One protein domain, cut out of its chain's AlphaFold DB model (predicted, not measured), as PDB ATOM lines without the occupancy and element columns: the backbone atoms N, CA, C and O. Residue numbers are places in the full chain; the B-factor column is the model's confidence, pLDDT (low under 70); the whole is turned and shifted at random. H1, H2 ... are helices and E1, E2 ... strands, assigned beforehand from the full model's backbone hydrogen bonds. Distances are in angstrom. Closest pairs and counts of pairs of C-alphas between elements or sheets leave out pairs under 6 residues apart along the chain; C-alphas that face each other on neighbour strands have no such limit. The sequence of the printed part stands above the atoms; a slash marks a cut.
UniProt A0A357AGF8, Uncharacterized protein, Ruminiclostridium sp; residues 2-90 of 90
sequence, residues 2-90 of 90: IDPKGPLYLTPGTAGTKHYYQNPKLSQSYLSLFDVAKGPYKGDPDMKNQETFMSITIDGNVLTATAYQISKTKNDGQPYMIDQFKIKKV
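AT A GLANCE: This is residues 2 to 90 of the 90 residues of an uncharacterized protein of Ruminiclostridium sp (UniProt A0A357AGF8). With little regular structure, the domain is a long, twisted three-stranded sheet with a wide, mostly unnamed loop, residues 2 to 49, over one face; at its far end, by the short helix H1, residues 23 to 30 stick out. The 89 printed residues hold H1, E1, E2 and E3 in that order, mostly strand, with 33 residues in named elements. The sheet E1, E2, E3 is a meander, each strand the antiparallel neighbour of the one before. The whole is flat, 42 by 35 by 15 A, and only just loose, close to compact, with radius of gyration of the C-alphas 14.7 A.

IN THESE COORDINATES: H1 is residues 28 to 31, 5.1 A, from C-alpha 28 at (33.593, 8.147, -29.105). E1, residues 50 to 59, and E2, residues 62 to 71, each span 29.5 A. E3, residues 80 to 88, spans 24.3 A, bends by 54 degrees at residue 83 and ends at (36.515, 26.926, -8.914).

HOW THE PARTS SIT: H1, too short for an O i to N i+4 pair, has its one O i to N i+3 pair within range; it is not on the sheet. Hairpin E1 and E2 has N 55 and O 66 at 2.9 A; hairpin E2 and E3 has N 65 and O 85 at 2.9 A.

THE WHOLE: The C-alphas of Pro 45 and Val 90 are farthest apart, 42.5 A. The printed part has no cut; the link H1 to E1 is long. Mean pLDDT of the printed part is 72.0, with 37 residues under 70, among them 6 to 24 and 33 to 45.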
ATOM      1  N   ILE A   2      40.280  22.724 -12.016       65.62
ATOM      2  CA  ILE A   2      39.601  22.650 -13.317       65.62
ATOM      3  C   ILE A   2      38.751  23.916 -13.480       65.62
ATOM      4  O   ILE A   2      37.993  24.260 -12.573       65.62
ATOM      5  N   ASP A   3      38.896  24.597 -14.619       68.75
ATOM      6  CA  ASP A   3      38.046  25.712 -15.062       68.75
ATOM      7  C   ASP A   3      37.171  25.225 -16.231       68.75
ATOM      8  O   ASP A   3      37.567  25.334 -17.398       68.75
ATOM      9  N   PRO A   4      36.035  24.568 -15.941       65.69
ATOM     10  CA  PRO A   4      35.211  23.991 -16.983       65.69
ATOM     11  C   PRO A   4      34.492  25.111 -17.745       65.69
ATOM     12  O   PRO A   4      33.712  25.875 -17.183       65.69
ATOM     13  N   LYS A   5      34.706  25.184 -19.063       72.88
ATOM     14  CA  LYS A   5      34.025  26.142 -19.957       72.88
ATOM     15  C   LYS A   5      32.560  25.767 -20.261       72.88
ATOM     16  O   LYS A   5      31.956  26.331 -21.167       72.88
ATOM     17  N   GLY A   6      31.999  24.807 -19.524       67.38
ATOM     18  CA  GLY A   6      30.664  24.237 -19.704       67.38
ATOM     19  C   GLY A   6      30.333  23.216 -18.604       67.38
ATOM     20  O   GLY A   6      31.110  23.068 -17.660       67.38
ATOM     21  N   PRO A   7      29.190  22.512 -18.684       64.00
ATOM     22  CA  PRO A   7      28.831  21.483 -17.711       64.00
ATOM     23  C   PRO A   7      29.888  20.371 -17.657       64.00
ATOM     24  O   PRO A   7      30.267  19.830 -18.694       64.00
ATOM     25  N   LEU A   8      30.350  20.015 -16.453       62.88
ATOM     26  CA  LEU A   8      31.198  18.840 -16.248       62.88
ATOM     27  C   LEU A   8      30.300  17.639 -15.957       62.88
ATOM     28  O   LEU A   8      29.633  17.595 -14.921       62.88
ATOM     29  N   TYR A   9      30.295  16.662 -16.860       61.09
ATOM     30  CA  TYR A   9      29.616  15.397 -16.627       61.09
ATOM     31  C   TYR A   9      30.594  14.427 -15.991       61.09
ATOM     32  O   TYR A   9      31.592  14.031 -16.589       61.09
ATOM     33  N   LEU A  10      30.294  14.055 -14.756       59.16
ATOM     34  CA  LEU A  10      31.082  13.097 -14.018       59.16
ATOM     35  C   LEU A  10      30.229  11.878 -13.731       59.16
ATOM     36  O   LEU A  10      29.278  11.925 -12.953       59.16
ATOM     37  N   THR A  11      30.624  10.768 -14.324       53.75
ATOM     38  CA  THR A  11      30.321   9.468 -13.761       53.75
ATOM     39  C   THR A  11      31.467   9.155 -12.806       53.75
ATOM     40  O   THR A  11      32.559   8.833 -13.284       53.75
ATOM     41  N   PRO A  12      31.277   9.188 -11.471       51.25
ATOM     42  CA  PRO A  12      32.098   8.305 -10.659       51.25
ATOM     43  C   PRO A  12      31.954   6.900 -11.262       51.25
ATOM     44  O   PRO A  12      30.986   6.632 -11.976       51.25
ATOM     45  N   GLY A  13      32.892   5.990 -11.046       48.38
ATOM     46  CA  GLY A  13      32.750   4.606 -11.515       48.38
ATOM     47  C   GLY A  13      31.576   3.843 -10.861       48.38
ATOM     48  O   GLY A  13      31.752   2.691 -10.477       48.38
ATOM     49  N   THR A  14      30.404   4.463 -10.660       40.28
ATOM     50  CA  THR A  14      29.183   4.019  -9.977       40.28
ATOM     51  C   THR A  14      28.369   3.049 -10.816       40.28
ATOM     52  O   THR A  14      27.148   3.130 -10.915       40.28
ATOM     53  N   ALA A  15      29.044   2.060 -11.371       36.75
ATOM     54  CA  ALA A  15      28.487   0.727 -11.358       36.75
ATOM     55  C   ALA A  15      29.595  -0.162 -10.796       36.75
ATOM     56  O   ALA A  15      30.425  -0.667 -11.547       36.75
ATOM     57  N   GLY A  16      29.664  -0.289  -9.463       40.06
ATOM     58  CA  GLY A  16      30.570  -1.251  -8.828       40.06
ATOM     59  C   GLY A  16      30.454  -2.601  -9.531       40.06
ATOM     60  O   GLY A  16      29.336  -2.982  -9.851       40.06
ATOM     61  N   THR A  17      31.581  -3.252  -9.839       37.66
ATOM     62  CA  THR A  17      31.758  -4.485 -10.651       37.66
ATOM     63  C   THR A  17      31.040  -4.645 -11.978       37.66
ATOM     64  O   THR A  17      31.572  -5.284 -12.883       37.66
ATOM     65  N   LYS A  18      29.802  -4.193 -12.120       40.06
ATOM     66  CA  LYS A  18      29.051  -4.211 -13.352       40.06
ATOM     67  C   LYS A  18      29.672  -3.145 -14.242       40.06
ATOM     68  O   LYS A  18      29.074  -2.117 -14.532       40.06
ATOM     69  N   HIS A  19      30.863  -3.462 -14.745       42.22
ATOM     70  CA  HIS A  19      31.177  -3.293 -16.143       42.22
ATOM     71  C   HIS A  19      29.978  -3.809 -16.933       42.22
ATOM     72  O   HIS A  19      29.919  -4.952 -17.385       42.22
ATOM     73  N   TYR A  20      28.995  -2.946 -17.126       42.69
ATOM     74  CA  TYR A  20      28.346  -2.937 -18.407       42.69
ATOM     75  C   TYR A  20      29.496  -2.668 -19.362       42.69
ATOM     76  O   TYR A  20      30.112  -1.602 -19.307       42.69
ATOM     77  N   TYR A  21      29.881  -3.694 -20.122       46.66
ATOM     78  CA  TYR A  21      30.613  -3.531 -21.368       46.66
ATOM     79  C   TYR A  21      30.285  -2.153 -21.929       46.66
ATOM     80  O   TYR A  21      29.093  -1.852 -22.066       46.66
ATOM     81  N   GLN A  22      31.310  -1.314 -22.144       54.94
ATOM     82  CA  GLN A  22      31.142   0.017 -22.724       54.94
ATOM     83  C   GLN A  22      30.080  -0.097 -23.806       54.94
ATOM     84  O   GLN A  22      30.259  -0.888 -24.734       54.94
ATOM     85  N   ASN A  23      28.939   0.574 -23.613       57.47
ATOM     86  CA  ASN A  23      27.798   0.361 -24.487       57.47
ATOM     87  C   ASN A  23      28.271   0.652 -25.917       57.47
ATOM     88  O   ASN A  23      28.606   1.804 -26.202       57.47
ATOM     89  N   PRO A  24      28.322  -0.357 -26.809       64.31
ATOM     90  CA  PRO A  24      28.971  -0.209 -28.109       64.31
ATOM     91  C   PRO A  24      28.213   0.764 -29.019       64.31
ATOM     92  O   PRO A  24      28.709   1.140 -30.074       64.31
ATOM     93  N   LYS A  25      27.005   1.178 -28.613       74.25
ATOM     94  CA  LYS A  25      26.184   2.178 -29.296       74.25
ATOM     95  C   LYS A  25      26.561   3.620 -28.940       74.25
ATOM     96  O   LYS A  25      26.074   4.534 -29.597       74.25
ATOM     97  N   LEU A  26      27.364   3.847 -27.899       70.56
ATOM     98  CA  LEU A  26      27.821   5.189 -27.535       70.56
ATOM     99  C   LEU A  26      28.992   5.593 -28.431       70.56
ATOM    100  O   LEU A  26      29.966   4.853 -28.563       70.56
ATOM    101  N   SER A  27      28.900   6.774 -29.041       77.56
ATOM    102  CA  SER A  27      29.967   7.292 -29.894       77.56
ATOM    103  C   SER A  27      31.196   7.680 -29.074       77.56
ATOM    104  O   SER A  27      31.096   8.102 -27.920       77.56
ATOM    105  N   GLN A  28      32.367   7.635 -29.713       74.25
ATOM    106  CA  GLN A  28      33.593   8.147 -29.105       74.25
ATOM    107  C   GLN A  28      33.458   9.631 -28.729       74.25
ATOM    108  O   GLN A  28      33.919  10.032 -27.671       74.25
ATOM    109  N   SER A  29      32.772  10.431 -29.555       78.94
ATOM    110  CA  SER A  29      32.525  11.851 -29.278       78.94
ATOM    111  C   SER A  29      31.708  12.087 -28.007       78.94
ATOM    112  O   SER A  29      31.996  13.031 -27.281       78.94
ATOM    113  N   TYR A  30      30.725  11.229 -27.715       72.06
ATOM    114  CA  TYR A  30      29.947  11.293 -26.479       72.06
ATOM    115  C   TYR A  30      30.800  10.911 -25.268       72.06
ATOM    116  O   TYR A  30      30.768  11.588 -24.247       72.06
ATOM    117  N   LEU A  31      31.602   9.850 -25.385       69.19
ATOM    118  CA  LEU A  31      32.483   9.398 -24.304       69.19
ATOM    119  C   LEU A  31      33.586  10.415 -23.984       69.19
ATOM    120  O   LEU A  31      33.943  10.561 -22.823       69.19
ATOM    121  N   SER A  32      34.054  11.174 -24.979       71.12
ATOM    122  CA  SER A  32      35.015  12.269 -24.792       71.12
ATOM    123  C   SER A  32      34.464  13.470 -24.008       71.12
ATOM    124  O   SER A  32      35.231  14.377 -23.696       71.12
ATOM    125  N   LEU A  33      33.161  13.509 -23.696       67.12
ATOM    126  CA  LEU A  33      32.582  14.513 -22.792       67.12
ATOM    127  C   LEU A  33      32.869  14.215 -21.313       67.12
ATOM    128  O   LEU A  33      32.663  15.086 -20.468       67.12
ATOM    129  N   PHE A  34      33.309  12.996 -20.998       66.31
ATOM    130  CA  PHE A  34      33.585  12.536 -19.644       66.31
ATOM    131  C   PHE A  34      35.093  12.416 -19.442       66.31
ATOM    132  O   PHE A  34      35.807  11.922 -20.316       66.31
ATOM    133  N   ASP A  35      35.578  12.837 -18.275       59.81
ATOM    134  CA  ASP A  35      36.961  12.565 -17.892       59.81
ATOM    135  C   ASP A  35      37.105  11.089 -17.496       59.81
ATOM    136  O   ASP A  35      36.254  10.526 -16.796       59.81
ATOM    137  N   VAL A  36      38.164  10.438 -17.974       61.00
ATOM    138  CA  VAL A  36      38.399   9.014 -17.719       61.00
ATOM    139  C   VAL A  36      39.197   8.884 -16.432       61.00
ATOM    140  O   VAL A  36      40.384   9.208 -16.391       61.00
ATOM    141  N   ALA A  37      38.564   8.352 -15.388       52.06
ATOM    142  CA  ALA A  37      39.252   8.056 -14.139       52.06
ATOM    143  C   ALA A  37      40.434   7.098 -14.389       52.06
ATOM    144  O   ALA A  37      40.266   6.011 -14.951       52.06
ATOM    145  N   LYS A  38      41.635   7.472 -13.933       51.59
ATOM    146  CA  LYS A  38      42.875   6.675 -14.056       51.59
ATOM    147  C   LYS A  38      42.950   5.550 -13.013       51.59
ATOM    148  O   LYS A  38      43.986   5.339 -12.387       51.59
ATOM    149  N   GLY A  39      41.839   4.865 -12.775       51.50
ATOM    150  CA  GLY A  39      41.781   3.773 -11.809       51.50
ATOM    151  C   GLY A  39      42.308   2.443 -12.371       51.50
ATOM    152  O   GLY A  39      42.484   2.303 -13.584       51.50
ATOM    153  N   PRO A  40      42.524   1.430 -11.515       49.06
ATOM    154  CA  PRO A  40      43.149   0.145 -11.872       49.06
ATOM    155  C   PRO A  40      42.277  -0.797 -12.741       49.06
ATOM    156  O   PRO A  40      42.502  -2.002 -12.792       49.06
ATOM    157  N   TYR A  41      41.262  -0.292 -13.438       56.41
ATOM    158  CA  TYR A  41      40.047  -1.061 -13.736       56.41
ATOM    159  C   TYR A  41      40.051  -1.914 -15.007       56.41
ATOM    160  O   TYR A  41      38.989  -2.335 -15.461       56.41
ATOM    161  N   LYS A  42      41.209  -2.226 -15.593       51.06
ATOM    162  CA  LYS A  42      41.280  -3.260 -16.636       51.06
ATOM    163  C   LYS A  42      42.047  -4.465 -16.104       51.06
ATOM    164  O   LYS A  42      43.271  -4.468 -16.111       51.06
ATOM    165  N   GLY A  43      41.308  -5.489 -15.675       55.47
ATOM    166  CA  GLY A  43      41.875  -6.774 -15.247       55.47
ATOM    167  C   GLY A  43      41.991  -6.978 -13.738       55.47
ATOM    168  O   GLY A  43      42.643  -7.929 -13.322       55.47
ATOM    169  N   ASP A  44      41.365  -6.130 -12.919       65.69
ATOM    170  CA  ASP A  44      41.303  -6.350 -11.473       65.69
ATOM    171  C   ASP A  44      40.371  -7.546 -11.160       65.69
ATOM    172  O   ASP A  44      39.165  -7.477 -11.414       65.69
ATOM    173  N   PRO A  45      40.890  -8.672 -10.638       67.44
ATOM    174  CA  PRO A  45      40.087  -9.877 -10.414       67.44
ATOM    175  C   PRO A  45      39.043  -9.699  -9.301       67.44
ATOM    176  O   PRO A  45      38.104 -10.491  -9.195       67.44
ATOM    177  N   ASP A  46      39.184  -8.659  -8.477       72.19
ATOM    178  CA  ASP A  46      38.326  -8.405  -7.325       72.19
ATOM    179  C   ASP A  46      37.184  -7.423  -7.610       72.19
ATOM    180  O   ASP A  46      36.449  -7.037  -6.704       72.19
ATOM    181  N   MET A  47      36.961  -7.026  -8.865       67.75
ATOM    182  CA  MET A  47      35.953  -6.003  -9.163       67.75
ATOM    183  C   MET A  47      34.573  -6.316  -8.575       67.75
ATOM    184  O   MET A  47      33.855  -5.379  -8.243       67.75
ATOM    185  N   LYS A  48      34.223  -7.604  -8.389       70.62
ATOM    186  CA  LYS A  48      32.953  -8.107  -7.802       70.62
ATOM    187  C   LYS A  48      32.676  -7.745  -6.365       70.62
ATOM    188  O   LYS A  48      31.536  -7.846  -5.924       70.62
ATOM    189  N   ASN A  49      33.701  -7.302  -5.666       75.31
ATOM    190  CA  ASN A  49      33.605  -6.909  -4.278       75.31
ATOM    191  C   ASN A  49      33.844  -5.412  -4.090       75.31
ATOM    192  O   ASN A  49      34.041  -4.992  -2.954       75.31
ATOM    193  N   GLN A  50      33.867  -4.642  -5.184       77.62
ATOM    194  CA  GLN A  50      34.218  -3.228  -5.190       77.62
ATOM    195  C   GLN A  50      33.004  -2.365  -5.504       77.62
ATOM    196  O   GLN A  50      32.338  -2.553  -6.523       77.62
ATOM    197  N   GLU A  51      32.778  -1.365  -4.664       77.62
ATOM    198  CA  GLU A  51      31.816  -0.295  -4.899       77.62
ATOM    199  C   GLU A  51      32.551   1.040  -4.902       77.62
ATOM    200  O   GLU A  51      33.535   1.225  -4.182       77.62
ATOM    201  N   THR A  52      32.086   1.978  -5.723       78.38
ATOM    202  CA  THR A  52      32.621   3.339  -5.741       78.38
ATOM    203  C   THR A  52      31.529   4.325  -5.378       78.38
ATOM    204  O   THR A  52      30.349   4.119  -5.670       78.38
ATOM    205  N   PHE A  53      31.927   5.402  -4.721       78.75
ATOM    206  CA  PHE A  53      31.039   6.484  -4.330       78.75
ATOM    207  C   PHE A  53      31.809   7.799  -4.318       78.75
ATOM    208  O   PHE A  53      33.036   7.827  -4.431       78.75
ATOM    209  N   MET A  54      31.086   8.906  -4.211       83.38
ATOM    210  CA  MET A  54      31.675  10.233  -4.282       83.38
ATOM    211  C   MET A  54      31.253  11.090  -3.105       83.38
ATOM    212  O   MET A  54      30.075  11.155  -2.768       83.38
ATOM    213  N   SER A  55      32.220  11.798  -2.531       87.25
ATOM    214  CA  SER A  55      31.954  12.929  -1.653       87.25
ATOM    215  C   SER A  55      32.073  14.221  -2.450       87.25
ATOM    216  O   SER A  55      33.037  14.404  -3.197       87.25
ATOM    217  N   ILE A  56      31.099  15.110  -2.282       89.50
ATOM    218  CA  ILE A  56      31.122  16.462  -2.834       89.50
ATOM    219  C   ILE A  56      31.107  17.434  -1.660       89.50
ATOM    220  O   ILE A  56      30.224  17.373  -0.805       89.50
ATOM    221  N   THR A  57      32.078  18.338  -1.626       94.25
ATOM    222  CA  THR A  57      32.161  19.414  -0.637       94.25
ATOM    223  C   THR A  57      32.189  20.751  -1.357       94.25
ATOM    224  O   THR A  57      32.868  20.894  -2.374       94.25
ATOM    225  N   ILE A  58      31.457  21.729  -0.835       93.50
ATOM    226  CA  ILE A  58      31.429  23.093  -1.358       93.50
ATOM    227  C   ILE A  58      31.981  24.009  -0.269       93.50
ATOM    228  O   ILE A  58      31.434  24.048   0.831       93.50
ATOM    229  N   ASP A  59      33.056  24.725  -0.581       95.44
ATOM    230  CA  ASP A  59      33.688  25.721   0.282       95.44
ATOM    231  C   ASP A  59      33.844  27.032  -0.499       95.44
ATOM    232  O   ASP A  59      34.610  27.123  -1.464       95.44
ATOM    233  N   GLY A  60      33.036  28.031  -0.141       94.69
ATOM    234  CA  GLY A  60      32.940  29.292  -0.872       94.69
ATOM    235  C   GLY A  60      32.607  29.082  -2.353       94.69
ATOM    236  O   GLY A  60      31.536  28.589  -2.705       94.69
ATOM    237  N   ASN A  61      33.531  29.474  -3.234       93.88
ATOM    238  CA  ASN A  61      33.407  29.305  -4.684       93.88
ATOM    239  C   ASN A  61      34.107  28.047  -5.220       93.88
ATOM    240  O   ASN A  61      34.295  27.928  -6.431       93.88
ATOM    241  N   VAL A  62      34.505  27.115  -4.353       92.00
ATOM    242  CA  VAL A  62      35.202  25.885  -4.736       92.00
ATOM    243  C   VAL A  62      34.332  24.666  -4.445       92.00
ATOM    244  O   VAL A  62      33.950  24.416  -3.306       92.00
ATOM    245  N   LEU A  63      34.070  23.862  -5.474       92.19
ATOM    246  CA  LEU A  63      33.533  22.509  -5.346       92.19
ATOM    247  C   LEU A  63      34.697  21.519  -5.388       92.19
ATOM    248  O   LEU A  63      35.483  21.523  -6.334       92.19
ATOM    249  N   THR A  64      34.795  20.650  -4.388       90.19
ATOM    250  CA  THR A  64      35.726  19.516  -4.359       90.19
ATOM    251  C   THR A  64      34.932  18.225  -4.486       90.19
ATOM    252  O   THR A  64      34.063  17.958  -3.662       90.19
ATOM    253  N   ALA A  65      35.242  17.421  -5.496       87.38
ATOM    254  CA  ALA A  65      34.686  16.089  -5.674       87.38
ATOM    255  C   ALA A  65      35.791  15.060  -5.431       87.38
ATOM    256  O   ALA A  65      36.840  15.109  -6.073       87.38
ATOM    257  N   THR A  66      35.564  14.147  -4.490       85.81
ATOM    258  CA  THR A  66      36.502  13.073  -4.142       85.81
ATOM    259  C   THR A  66      35.831  11.731  -4.381       85.81
ATOM    260  O   THR A  66      34.805  11.434  -3.764       85.81
ATOM    261  N   ALA A  67      36.395  10.933  -5.279       83.88
ATOM    262  CA  ALA A  67      35.952   9.575  -5.540       83.88
ATOM    263  C   ALA A  67      36.624   8.613  -4.557       83.88
ATOM    264  O   ALA A  67      37.839   8.652  -4.349       83.88
ATOM    265  N   TYR A  68      35.821   7.724  -3.990       84.62
ATOM    266  CA  TYR A  68      36.245   6.669  -3.086       84.62
ATOM    267  C   TYR A  68      35.884   5.306  -3.656       84.62
ATOM    268  O   TYR A  68      34.928   5.162  -4.423       84.62
ATOM    269  N   GLN A  69      36.627   4.303  -3.215       84.25
ATOM    270  CA  GLN A  69      36.309   2.902  -3.406       84.25
ATOM    271  C   GLN A  69      36.265   2.194  -2.057       84.25
ATOM    272  O   GLN A  69      37.109   2.436  -1.199       84.25
ATOM    273  N   ILE A  70      35.312   1.283  -1.898       85.62
ATOM    274  CA  ILE A  70      35.291   0.281  -0.833       85.62
ATOM    275  C   ILE A  70      35.414  -1.104  -1.470       85.62
ATOM    276  O   ILE A  70      34.792  -1.378  -2.496       85.62
ATOM    277  N   SER A  71      36.248  -1.968  -0.894       84.44
ATOM    278  CA  SER A  71      36.411  -3.360  -1.324       84.44
ATOM    279  C   SER A  71      36.402  -4.277  -0.116       84.44
ATOM    280  O   SER A  71      37.101  -4.003   0.852       84.44
ATOM    281  N   LYS A  72      35.706  -5.415  -0.192       82.56
ATOM    282  CA  LYS A  72      35.782  -6.440   0.867       82.56
ATOM    283  C   LYS A  72      37.160  -7.094   0.994       82.56
ATOM    284  O   LYS A  72      37.412  -7.748   1.998       82.56
ATOM    285  N   THR A  73      38.020  -6.979  -0.018       86.56
ATOM    286  CA  THR A  73      39.321  -7.671  -0.056       86.56
ATOM    287  C   THR A  73      40.520  -6.724  -0.081       86.56
ATOM    288  O   THR A  73      41.659  -7.179  -0.001       86.56
ATOM    289  N   LYS A  74      40.287  -5.410  -0.179       82.88
ATOM    290  CA  LYS A  74      41.338  -4.384  -0.181       82.88
ATOM    291  C   LYS A  74      41.123  -3.417   0.968       82.88
ATOM    292  O   LYS A  74      39.984  -3.160   1.349       82.88
ATOM    293  N   ASN A  75      42.222  -2.845   1.455       88.50
ATOM    294  CA  ASN A  75      42.206  -1.793   2.471       88.50
ATOM    295  C   ASN A  75      41.355  -2.165   3.704       88.50
ATOM    296  O   ASN A  75      40.616  -1.335   4.223       88.50
ATOM    297  N   ASP A  76      41.388  -3.440   4.106       90.06
ATOM    298  CA  ASP A  76      40.666  -3.975   5.268       90.06
ATOM    299  C   ASP A  76      39.158  -3.658   5.296       90.06
ATOM    300  O   ASP A  76      38.565  -3.436   6.354       90.06
ATOM    301  N   GLY A  77      38.514  -3.597   4.125       86.81
ATOM    302  CA  GLY A  77      37.094  -3.252   4.037       86.81
ATOM    303  C   GLY A  77      36.795  -1.765   4.221       86.81
ATOM    304  O   GLY A  77      35.630  -1.375   4.172       86.81
ATOM    305  N   GLN A  78      37.811  -0.926   4.426       91.19
ATOM    306  CA  GLN A  78      37.652   0.509   4.622       91.19
ATOM    307  C   GLN A  78      37.655   1.253   3.282       91.19
ATOM    308  O   GLN A  78      38.406   0.890   2.367       91.19
ATOM    309  N   PRO A  79      36.874   2.337   3.151       88.31
ATOM    310  CA  PRO A  79      36.973   3.216   1.999       88.31
ATOM    311  C   PRO A  79      38.363   3.833   1.825       88.31
ATOM    312  O   PRO A  79      38.994   4.249   2.795       88.31
ATOM    313  N   TYR A  80      38.807   3.976   0.579       86.25
ATOM    314  CA  TYR A  80      40.017   4.716   0.220       86.25
ATOM    315  C   TYR A  80      39.774   5.621  -0.987       86.25
ATOM    316  O   TYR A  80      38.956   5.320  -1.858       86.25
ATOM    317  N   MET A  81      40.470   6.758  -1.020       86.38
ATOM    318  CA  MET A  81      40.378   7.721  -2.117       86.38
ATOM    319  C   MET A  81      41.037   7.149  -3.375       86.38
ATOM    320  O   MET A  81      42.156   6.643  -3.314       86.38
ATOM    321  N   ILE A  82      40.349   7.263  -4.508       80.31
ATOM    322  CA  ILE A  82      40.838   6.812  -5.819       80.31
ATOM    323  C   ILE A  82      41.030   7.962  -6.809       80.31
ATOM    324  O   ILE A  82      41.830   7.826  -7.730       80.31
ATOM    325  N   ASP A  83      40.328   9.083  -6.626       79.62
ATOM    326  CA  ASP A  83      40.490  10.279  -7.455       79.62
ATOM    327  C   ASP A  83      39.968  11.528  -6.729       79.62
ATOM    328  O   ASP A  83      39.112  11.437  -5.841       79.62
ATOM    329  N   GLN A  84      40.455  12.703  -7.115       84.50
ATOM    330  CA  GLN A  84      39.941  13.982  -6.642       84.50
ATOM    331  C   GLN A  84      40.119  15.068  -7.697       84.50
ATOM    332  O   GLN A  84      41.212  15.283  -8.223       84.50
ATOM    333  N   PHE A  85      39.074  15.870  -7.891       82.44
ATOM    334  CA  PHE A  85      39.192  17.131  -8.610       82.44
ATOM    335  C   PHE A  85      38.500  18.278  -7.878       82.44
ATOM    336  O   PHE A  85      37.674  18.100  -6.980       82.44
ATOM    337  N   LYS A  86      38.870  19.494  -8.283       86.38
ATOM    338  CA  LYS A  86      38.316  20.743  -7.759       86.38
ATOM    339  C   LYS A  86      37.886  21.643  -8.903       86.38
ATOM    340  O   LYS A  86      38.692  21.887  -9.804       86.38
ATOM    341  N   ILE A  87      36.669  22.164  -8.821       87.31
ATOM    342  CA  ILE A  87      36.140  23.210  -9.696       87.31
ATOM    343  C   ILE A  87      36.107  24.506  -8.900       87.31
ATOM    344  O   ILE A  87      35.581  24.534  -7.788       87.31
ATOM    345  N   LYS A  88      36.641  25.581  -9.474       87.00
ATOM    346  CA  LYS A  88      36.515  26.926  -8.914       87.00
ATOM    347  C   LYS A  88      35.566  27.735  -9.785       87.00
ATOM    348  O   LYS A  88      35.819  27.897 -10.973       87.00
ATOM    349  N   LYS A  89      34.496  28.251  -9.189       83.56
ATOM    350  CA  LYS A  89      33.633  29.249  -9.816       83.56
ATOM    351  C   LYS A  89      34.382  30.583  -9.825       83.56
ATOM    352  O   LYS A  89      34.727  31.101  -8.759       83.56
ATOM    353  N   VAL A  90      34.676  31.075 -11.025       79.81
ATOM    354  CA  VAL A  90      35.365  32.350 -11.272       79.81
ATOM    355  C   VAL A  90      34.347  33.466 -11.449       79.81
ATOM    356  O   VAL A  90      33.276  33.184 -12.035       79.81
TER     357      VAL A  90